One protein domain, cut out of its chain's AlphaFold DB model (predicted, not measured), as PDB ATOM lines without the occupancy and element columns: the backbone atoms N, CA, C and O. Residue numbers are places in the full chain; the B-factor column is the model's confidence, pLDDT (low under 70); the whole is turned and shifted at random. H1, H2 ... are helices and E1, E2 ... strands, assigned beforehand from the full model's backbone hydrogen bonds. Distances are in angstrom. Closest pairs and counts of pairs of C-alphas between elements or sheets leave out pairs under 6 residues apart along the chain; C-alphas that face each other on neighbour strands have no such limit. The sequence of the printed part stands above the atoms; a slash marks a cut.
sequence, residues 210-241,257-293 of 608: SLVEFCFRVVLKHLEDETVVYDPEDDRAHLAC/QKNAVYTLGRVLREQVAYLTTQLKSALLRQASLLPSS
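What this domain is: This is residues 210 to 241 and 257 to 293 of the 608 residues of an uncharacterized protein of Kwoniella heveanensis CBS 569 (UniProt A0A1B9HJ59). Look for three helices, H1, H3 and H4, set as a loose, open triangle, with E1 and H2 making an arm that leads away from it to give the long shape. H2 lies at the far end of that arm and touches no helix. The printed part has 69 residues, with four named helices and one named strand in the order H1, E1, H2, H3, H4; its class is mostly helix. It is loose, with a radius of gyration of the C-alphas of 15.8 A, and elongated, spanning 51 by 28 by 20 A.

How they stand to each other: Begin with H1, residues 211 to 223. Its residues 219 to 223 alone touch H3, residues 264 to 272, at a steep tilt of 49 degrees, opposite ways; the closest C-alphas, of Leu 223 and Gly 265, are 4.3 A apart. H4, residues 277 to 288, touches H1 with residues 283 to 287 alone, about perpendicular but only just, at 70.5 degrees; the closest C-alphas, of Phe 216 and Leu 283, are 5.9 A apart. H3 and H4 are close but not clearly touching, the closest C-alphas, of Val 272 and Lys 280, being 7.7 A apart. E1, residues 228 to 230, pairs with no named strand, but is paired with residues 262 to 263, antiparallel. H2, residues 232 to 239, is apart from H1, H3 and H4, and meets E1 only through their link. In the four helices every O i to N i+4 pair is within hydrogen-bond range.

Where its parts are: Find C-alpha 211 at (255.278, 254.195, 263.896); from there H1 runs 18.1 A to C-alpha 223. E1 follows, then H2, 10.7 A long. H3 is 12.1 A long, and H4 runs 16.3 A to C-alpha 288 at (243.196, 266.479, 269.609).

The domain as a whole: The two C-alphas farthest apart, of Cys 241 and Leu 289, are 52.0 A apart. Residues 242 to 256 are not printed, and C-alphas 241 and 257 across this cut are 23.1 A apart. The links H1 to E1, E1 to H2 and H3 to H4 are tight. Confidence is under 70 at residue 241 and residues 257 to 258.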
ATOM      1  N   SER A 210     255.848 256.481 268.155       91.88
ATOM      2  CA  SER A 210     255.508 255.173 267.605       91.88
ATOM      3  C   SER A 210     255.267 255.290 266.095       91.88
ATOM      4  O   SER A 210     254.834 256.332 265.594       91.88
ATOM      5  N   LEU A 211     255.534 254.217 265.342       92.19
ATOM      6  CA  LEU A 211     255.278 254.195 263.896       92.19
ATOM      7  C   LEU A 211     253.817 254.560 263.585       92.19
ATOM      8  O   LEU A 211     253.556 255.296 262.641       92.19
ATOM      9  N   VAL A 212     252.880 254.099 264.418       93.12
ATOM     10  CA  VAL A 212     251.446 254.392 264.289       93.12
ATOM     11  C   VAL A 212     251.167 255.887 264.456       93.12
ATOM     12  O   VAL A 212     250.490 256.475 263.617       93.12
ATOM     13  N   GLU A 213     251.729 256.533 265.479       93.88
ATOM     14  CA  GLU A 213     251.585 257.984 265.664       93.88
ATOM     15  C   GLU A 213     252.198 258.782 264.515       93.88
ATOM     16  O   GLU A 213     251.640 259.805 264.108       93.88
ATOM     17  N   PHE A 214     253.338 258.328 263.989       94.12
ATOM     18  CA  PHE A 214     253.956 258.939 262.819       94.12
ATOM     19  C   PHE A 214     253.043 258.820 261.594       94.12
ATOM     20  O   PHE A 214     252.772 259.826 260.939       94.12
ATOM     21  N   CYS A 215     252.500 257.629 261.323       96.56
ATOM     22  CA  CYS A 215     251.528 257.412 260.253       96.56
ATOM     23  C   CYS A 215     250.290 258.300 260.425       96.56
ATOM     24  O   CYS A 215     249.873 258.943 259.466       96.56
ATOM     25  N   PHE A 216     249.744 258.417 261.639       96.94
ATOM     26  CA  PHE A 216     248.627 259.322 261.908       96.94
ATOM     27  C   PHE A 216     248.985 260.781 261.662       96.94
ATOM     28  O   PHE A 216     248.198 261.485 261.044       96.94
ATOM     29  N   ARG A 217     250.175 261.249 262.053       95.81
ATOM     30  CA  ARG A 217     250.608 262.615 261.721       95.81
ATOM     31  C   ARG A 217     250.689 262.853 260.216       95.81
ATOM     32  O   ARG A 217     250.294 263.921 259.760       95.81
ATOM     33  N   VAL A 218     251.170 261.874 259.449       96.44
ATOM     34  CA  VAL A 218     251.196 261.960 257.981       96.44
ATOM     35  C   VAL A 218     249.775 262.016 257.418       96.44
ATOM     36  O   VAL A 218     249.495 262.874 256.588       96.44
ATOM     37  N   VAL A 219     248.873 261.161 257.906       97.38
ATOM     38  CA  VAL A 219     247.459 261.168 257.507       97.38
ATOM     39  C   VAL A 219     246.823 262.524 257.812       97.38
ATOM     40  O   VAL A 219     246.298 263.146 256.899       97.38
ATOM     41  N   LEU A 220     246.946 263.032 259.044       97.12
ATOM     42  CA  LEU A 220     246.389 264.325 259.467       97.12
ATOM     43  C   LEU A 220     246.913 265.496 258.629       97.12
ATOM     44  O   LEU A 220     246.145 266.382 258.271       97.12
ATOM     45  N   LYS A 221     248.201 265.477 258.269       96.94
ATOM     46  CA  LYS A 221     248.811 266.503 257.415       96.94
ATOM     47  C   LYS A 221     248.160 266.581 256.031       96.94
ATOM     48  O   LYS A 221     248.070 267.671 255.477       96.94
ATOM     49  N   HIS A 222     247.745 265.445 255.473       97.50
ATOM     50  CA  HIS A 222     247.192 265.366 254.117       97.50
ATOM     51  C   HIS A 222     245.662 265.267 254.073       97.50
ATOM     52  O   HIS A 222     245.072 265.269 252.997       97.50
ATOM     53  N   LEU A 223     244.991 265.191 255.221       96.88
ATOM     54  CA  LEU A 223     243.545 264.973 255.281       96.88
ATOM     55  C   LEU A 223     242.744 266.212 254.836       96.88
ATOM     56  O   LEU A 223     241.665 266.078 254.265       96.88
ATOM     57  N   GLU A 224     243.308 267.405 255.037       96.44
ATOM     58  CA  GLU A 224     242.783 268.691 254.540       96.44
ATOM     59  C   GLU A 224     243.448 269.138 253.225       96.44
ATOM     60  O   GLU A 224     243.336 270.295 252.822       96.44
ATOM     61  N   ASP A 225     244.196 268.250 252.568       96.75
ATOM     62  CA  ASP A 225     244.938 268.577 251.356       96.75
ATOM     63  C   ASP A 225     244.000 268.608 250.143       96.75
ATOM     64  O   ASP A 225     243.552 267.574 249.650       96.75
ATOM     65  N   GLU A 226     243.693 269.806 249.651       96.56
ATOM     66  CA  GLU A 226     242.842 269.999 248.472       96.56
ATOM     67  C   GLU A 226     243.635 269.967 247.149       96.56
ATOM     68  O   GLU A 226     243.150 270.426 246.114       96.56
ATOM     69  N   THR A 227     244.856 269.416 247.149       96.38
ATOM     70  CA  THR A 227     245.589 269.150 245.903       96.38
ATOM     71  C   THR A 227     244.842 268.141 245.037       96.38
ATOM     72  O   THR A 227     244.473 267.053 245.487       96.38
ATOM     73  N   VAL A 228     244.611 268.510 243.776       96.25
ATOM     74  CA  VAL A 228     243.929 267.667 242.789       96.25
ATOM     75  C   VAL A 228     244.853 266.522 242.382       96.25
ATOM     76  O   VAL A 228     245.964 266.750 241.908       96.25
ATOM     77  N   VAL A 229     244.393 265.289 242.591       95.88
ATOM     78  CA  VAL A 229     245.090 264.060 242.180       95.88
ATOM     79  C   VAL A 229     244.549 263.564 240.844       95.88
ATOM     80  O   VAL A 229     245.305 263.030 240.036       95.88
ATOM     81  N   TYR A 230     243.246 263.738 240.617       94.38
ATOM     82  CA  TYR A 230     242.570 263.332 239.393       94.38
ATOM     83  C   TYR A 230     241.422 264.295 239.075       94.38
ATOM     84  O   TYR A 230     240.554 264.535 239.923       94.38
ATOM     85  N   ASP A 231     241.437 264.832 237.856       94.81
ATOM     86  CA  ASP A 231     240.373 265.657 237.292       94.81
ATOM     87  C   ASP A 231     239.749 264.915 236.094       94.81
ATOM     88  O   ASP A 231     240.426 264.710 235.086       94.81
ATOM     89  N   PRO A 232     238.485 264.461 236.184       88.88
ATOM     90  CA  PRO A 232     237.836 263.749 235.084       88.88
ATOM     91  C   PRO A 232     237.634 264.621 233.832       88.88
ATOM     92  O   PRO A 232     237.436 264.078 232.741       88.88
ATOM     93  N   GLU A 233     237.677 265.952 233.953       89.00
ATOM     94  CA  GLU A 233     237.553 266.853 232.803       89.00
ATOM     95  C   GLU A 233     238.806 266.832 231.912       89.00
ATOM     96  O   GLU A 233     238.681 266.941 230.689       89.00
ATOM     97  N   ASP A 234     239.992 266.580 232.478       88.31
ATOM     98  CA  ASP A 234     241.221 266.397 231.694       88.31
ATOM     99  C   ASP A 234     241.111 265.156 230.785       88.31
ATOM    100  O   ASP A 234     241.480 265.197 229.608       88.31
ATOM    101  N   ASP A 235     240.503 264.072 231.276       84.56
ATOM    102  CA  ASP A 235     240.244 262.868 230.477       84.56
ATOM    103  C   ASP A 235     239.184 263.116 229.390       84.56
ATOM    104  O   ASP A 235     239.291 262.596 228.273       84.56
ATOM    105  N   ARG A 236     238.168 263.942 229.675       83.25
ATOM    106  CA  ARG A 236     237.164 264.343 228.673       83.25
ATOM    107  C   ARG A 236     237.757 265.206 227.574       83.25
ATOM    108  O   ARG A 236     237.413 264.997 226.413       83.25
ATOM    109  N   ALA A 237     238.670 266.118 227.903       82.88
ATOM    110  CA  ALA A 237     239.380 266.913 226.904       82.88
ATOM    111  C   ALA A 237     240.180 266.024 225.932       82.88
ATOM    112  O   ALA A 237     240.286 266.342 224.747       82.88
ATOM    113  N   HIS A 238     240.681 264.877 226.401       80.19
ATOM    114  CA  HIS A 238     241.334 263.880 225.554       80.19
ATOM    115  C   HIS A 238     240.359 263.014 224.734       80.19
ATOM    116  O   HIS A 238     240.730 262.555 223.652       80.19
ATOM    117  N   LEU A 239     239.126 262.803 225.209       77.56
ATOM    118  CA  LEU A 239     238.119 261.948 224.560       77.56
ATOM    119  C   LEU A 239     237.125 262.699 223.659       77.56
ATOM    120  O   LEU A 239     236.490 262.069 222.816       77.56
ATOM    121  N   ALA A 240     237.025 264.027 223.756       70.38
ATOM    122  CA  ALA A 240     236.131 264.862 222.941       70.38
ATOM    123  C   ALA A 240     236.443 264.861 221.421       70.38
ATOM    124  O   ALA A 240     235.763 265.532 220.648       70.38
ATOM    125  N   CYS A 241     237.449 264.103 220.972       69.88
ATOM    126  CA  CYS A 241     237.711 263.842 219.555       69.88
ATOM    127  C   CYS A 241     236.887 262.673 218.973       69.88
ATOM    128  O   CYS A 241     236.921 262.469 217.760       69.88
ATOM    129  N   GLN A 257     228.441 262.172 240.520       66.12
ATOM    130  CA  GLN A 257     229.615 261.450 241.032       66.12
ATOM    131  C   GLN A 257     230.737 261.306 239.995       66.12
ATOM    132  O   GLN A 257     231.901 261.170 240.375       66.12
ATOM    133  N   LYS A 258     230.414 261.336 238.696       68.50
ATOM    134  CA  LYS A 258     231.400 261.135 237.623       68.50
ATOM    135  C   LYS A 258     232.239 262.372 237.328       68.50
ATOM    136  O   LYS A 258     233.366 262.217 236.877       68.50
ATOM    137  N   ASN A 259     231.720 263.565 237.607       74.44
ATOM    138  CA  ASN A 259     232.423 264.824 237.334       74.44
ATOM    139  C   ASN A 259     233.121 265.378 238.584       74.44
ATOM    140  O   ASN A 259     233.548 266.529 238.615       74.44
ATOM    141  N   ALA A 260     233.183 264.594 239.659       85.75
ATOM    142  CA  ALA A 260     233.683 265.085 240.923       85.75
ATOM    143  C   ALA A 260     235.219 265.045 240.927       85.75
ATOM    144  O   ALA A 260     235.809 263.973 240.832       85.75
ATOM    145  N   VAL A 261     235.859 266.204 241.074       92.88
ATOM    146  CA  VAL A 261     237.317 266.313 241.228       92.88
ATOM    147  C   VAL A 261     237.769 265.521 242.461       92.88
ATOM    148  O   VAL A 261     237.172 265.624 243.547       92.88
ATOM    149  N   TYR A 262     238.818 264.715 242.300       94.69
ATOM    150  CA  TYR A 262     239.396 263.920 243.380       94.69
ATOM    151  C   TYR A 262     240.647 264.607 243.911       94.69
ATOM    152  O   TYR A 262     241.698 264.626 243.270       94.69
ATOM    153  N   THR A 263     240.525 265.163 245.114       96.81
ATOM    154  CA  THR A 263     241.652 265.708 245.874       96.81
ATOM    155  C   THR A 263     242.272 264.648 246.779       96.81
ATOM    156  O   THR A 263     241.601 263.685 247.167       96.81
ATOM    157  N   LEU A 264     243.546 264.814 247.147       96.50
ATOM    158  CA  LEU A 264     244.235 263.881 248.046       96.50
ATOM    159  C   LEU A 264     243.496 263.742 249.385       96.50
ATOM    160  O   LEU A 264     243.256 262.626 249.848       96.50
ATOM    161  N   GLY A 265     243.066 264.862 249.969       96.88
ATOM    162  CA  GLY A 265     242.294 264.895 251.206       96.88
ATOM    163  C   GLY A 265     240.943 264.201 251.073       96.88
ATOM    164  O   GLY A 265     240.518 263.502 251.989       96.88
ATOM    165  N   ARG A 266     240.269 264.309 249.919       95.56
ATOM    166  CA  ARG A 266     239.038 263.543 249.655       95.56
ATOM    167  C   ARG A 266     239.296 262.038 249.637       95.56
ATOM    168  O   ARG A 266     238.600 261.321 250.349       95.56
ATOM    169  N   VAL A 267     240.300 261.583 248.886       95.62
ATOM    170  CA  VAL A 267     240.658 260.158 248.827       95.62
ATOM    171  C   VAL A 267     240.994 259.643 250.226       95.62
ATOM    172  O   VAL A 267     240.481 258.612 250.644       95.62
ATOM    173  N   LEU A 268     241.793 260.385 250.998       96.88
ATOM    174  CA  LEU A 268     242.125 260.001 252.370       96.88
ATOM    175  C   LEU A 268     240.898 259.970 253.286       96.88
ATOM    176  O   LEU A 268     240.766 259.027 254.056       96.88
ATOM    177  N   ARG A 269     239.980 260.939 253.195       96.12
ATOM    178  CA  ARG A 269     238.721 260.933 253.963       96.12
ATOM    179  C   ARG A 269     237.876 259.691 253.667       96.12
ATOM    180  O   ARG A 269     237.367 259.086 254.603       96.12
ATOM    181  N   GLU A 270     237.795 259.279 252.403       94.31
ATOM    182  CA  GLU A 270     237.109 258.041 252.003       94.31
ATOM    183  C   GLU A 270     237.820 256.795 252.558       94.31
ATOM    184  O   GLU A 270     237.169 255.905 253.096       94.31
ATOM    185  N   GLN A 271     239.156 256.744 252.512       95.44
ATOM    186  CA  GLN A 271     239.927 255.613 253.050       95.44
ATOM    187  C   GLN A 271     239.876 255.524 254.580       95.44
ATOM    188  O   GLN A 271     239.896 254.434 255.151       95.44
ATOM    189  N   VAL A 272     239.800 256.660 255.270       96.06
ATOM    190  CA  VAL A 272     239.792 256.702 256.734       96.06
ATOM    191  C   VAL A 272     238.480 256.162 257.318       96.06
ATOM    192  O   VAL A 272     238.484 255.630 258.433       96.06
ATOM    193  N   ALA A 273     237.386 256.178 256.551       93.25
ATOM    194  CA  ALA A 273     236.135 255.522 256.927       93.25
ATOM    195  C   ALA A 273     236.294 253.998 257.124       93.25
ATOM    196  O   ALA A 273     235.590 253.424 257.954       93.25
ATOM    197  N   TYR A 274     237.269 253.361 256.462       93.88
ATOM    198  CA  TYR A 274     237.575 251.928 256.600       93.88
ATOM    199  C   TYR A 274     238.494 251.598 257.785       93.88
ATOM    200  O   TYR A 274     238.770 250.426 258.050       93.88
ATOM    201  N   LEU A 275     239.005 252.599 258.513       95.06
ATOM    202  CA  LEU A 275     239.799 252.326 259.709       95.06
ATOM    203  C   LEU A 275     238.947 251.634 260.773       95.06
ATOM    204  O   LEU A 275     237.781 251.967 260.986       95.06
ATOM    205  N   THR A 276     239.566 250.718 261.517       93.00
ATOM    206  CA  THR A 276     238.916 250.124 262.685       93.00
ATOM    207  C   THR A 276     238.577 251.208 263.703       93.00
ATOM    208  O   THR A 276     239.280 252.212 263.839       93.00
ATOM    209  N   THR A 277     237.525 250.988 264.484       91.44
ATOM    210  CA  THR A 277     237.048 251.938 265.496       91.44
ATOM    211  C   THR A 277     238.137 252.381 266.479       91.44
ATOM    212  O   THR A 277     238.194 253.545 266.871       91.44
ATOM    213  N   GLN A 278     239.055 251.474 266.831       92.19
ATOM    214  CA  GLN A 278     240.205 251.763 267.697       92.19
ATOM    215  C   GLN A 278     241.232 252.683 267.022       92.19
ATOM    216  O   GLN A 278     241.812 253.552 267.669       92.19
ATOM    217  N   LEU A 279     241.464 252.512 265.718       94.94
ATOM    218  CA  LEU A 279     242.360 253.384 264.960       94.94
ATOM    219  C   LEU A 279     241.716 254.748 264.706       94.94
ATOM    220  O   LEU A 279     242.412 255.755 264.798       94.94
ATOM    221  N   LYS A 280     240.397 254.802 264.470       95.31
ATOM    222  CA  LYS A 280     239.630 256.056 264.383       95.31
ATOM    223  C   LYS A 280     239.745 256.863 265.678       95.31
ATOM    224  O   LYS A 280     240.109 258.037 265.636       95.31
ATOM    225  N   SER A 281     239.518 256.236 266.837       93.69
ATOM    226  CA  SER A 281     239.640 256.918 268.133       93.69
ATOM    227  C   SER A 281     241.079 257.362 268.426       93.69
ATOM    228  O   SER A 281     241.291 258.478 268.902       93.69
ATOM    229  N   ALA A 282     242.081 256.549 268.078       94.81
ATOM    230  CA  ALA A 282     243.487 256.914 268.226       94.81
ATOM    231  C   ALA A 282     243.906 258.065 267.290       94.81
ATOM    232  O   ALA A 282     244.627 258.969 267.720       94.81
ATOM    233  N   LEU A 283     243.413 258.085 266.048       96.81
ATOM    234  CA  LEU A 283     243.624 259.174 265.093       96.81
ATOM    235  C   LEU A 283     243.007 260.484 265.604       96.81
ATOM    236  O   LEU A 283     243.686 261.511 265.627       96.81
ATOM    237  N   LEU A 284     241.756 260.441 266.081       96.38
ATOM    238  CA  LEU A 284     241.086 261.598 266.687       96.38
ATOM    239  C   LEU A 284     241.826 262.079 267.936       96.38
ATOM    240  O   LEU A 284     242.022 263.280 268.112       96.38
ATOM    241  N   ARG A 285     242.312 261.160 268.779       95.50
ATOM    242  CA  ARG A 285     243.142 261.505 269.939       95.50
ATOM    243  C   ARG A 285     244.417 262.219 269.508       95.50
ATOM    244  O   ARG A 285     244.750 263.239 270.104       95.50
ATOM    245  N   GLN A 286     245.095 261.748 268.466       96.00
ATOM    246  CA  GLN A 286     246.301 262.405 267.971       96.00
ATOM    247  C   GLN A 286     246.002 263.793 267.388       96.00
ATOM    248  O   GLN A 286     246.744 264.735 267.656       96.00
ATOM    249  N   ALA A 287     244.888 263.945 266.668       96.12
ATOM    250  CA  ALA A 287     244.429 265.242 266.171       96.12
ATOM    251  C   ALA A 287     244.103 266.221 267.309       96.12
ATOM    252  O   ALA A 287     244.398 267.410 267.216       96.12
ATOM    253  N   SER A 288     243.549 265.710 268.410       95.06
ATOM    254  CA  SER A 288     243.196 266.479 269.609       95.06
ATOM    255  C   SER A 288     244.424 267.045 270.356       95.06
ATOM    256  O   SER A 288     244.322 267.992 271.137       95.06
ATOM    257  N   LEU A 289     245.617 266.497 270.110       93.62
ATOM    258  CA  LEU A 289     246.863 267.004 270.693       93.62
ATOM    259  C   LEU A 289     247.475 268.157 269.886       93.62
ATOM    260  O   LEU A 289     248.396 268.812 270.374       93.62
ATOM    261  N   LEU A 290     246.992 268.404 268.664       94.38
ATOM    262  CA  LEU A 290     247.513 269.473 267.818       94.38
ATOM    263  C   LEU A 290     247.031 270.845 268.318       94.38
ATOM    264  O   LEU A 290     245.864 270.997 268.697       94.38
ATOM    265  N   PRO A 291     247.903 271.869 268.318       93.69
ATOM    266  CA  PRO A 291     247.516 273.210 268.725       93.69
ATOM    267  C   PRO A 291     246.483 273.797 267.761       93.69
ATOM    268  O   PRO A 291     246.397 273.432 266.590       93.69
ATOM    269  N   SER A 292     245.713 274.778 268.233       89.06
ATOM    270  CA  SER A 292     244.645 275.387 267.434       89.06
ATOM    271  C   SER A 292     245.127 276.102 266.168       89.06
ATOM    272  O   SER A 292     244.314 276.348 265.285       89.06
ATOM    273  N   SER A 293     246.411 276.460 266.104       92.62
ATOM    274  CA  SER A 293     247.065 277.107 264.963       92.62
ATOM    275  C   SER A 293     247.710 276.128 263.977       92.62
ATOM    276  O   SER A 293     248.304 276.580 263.002       92.62
TER     277      SER A 293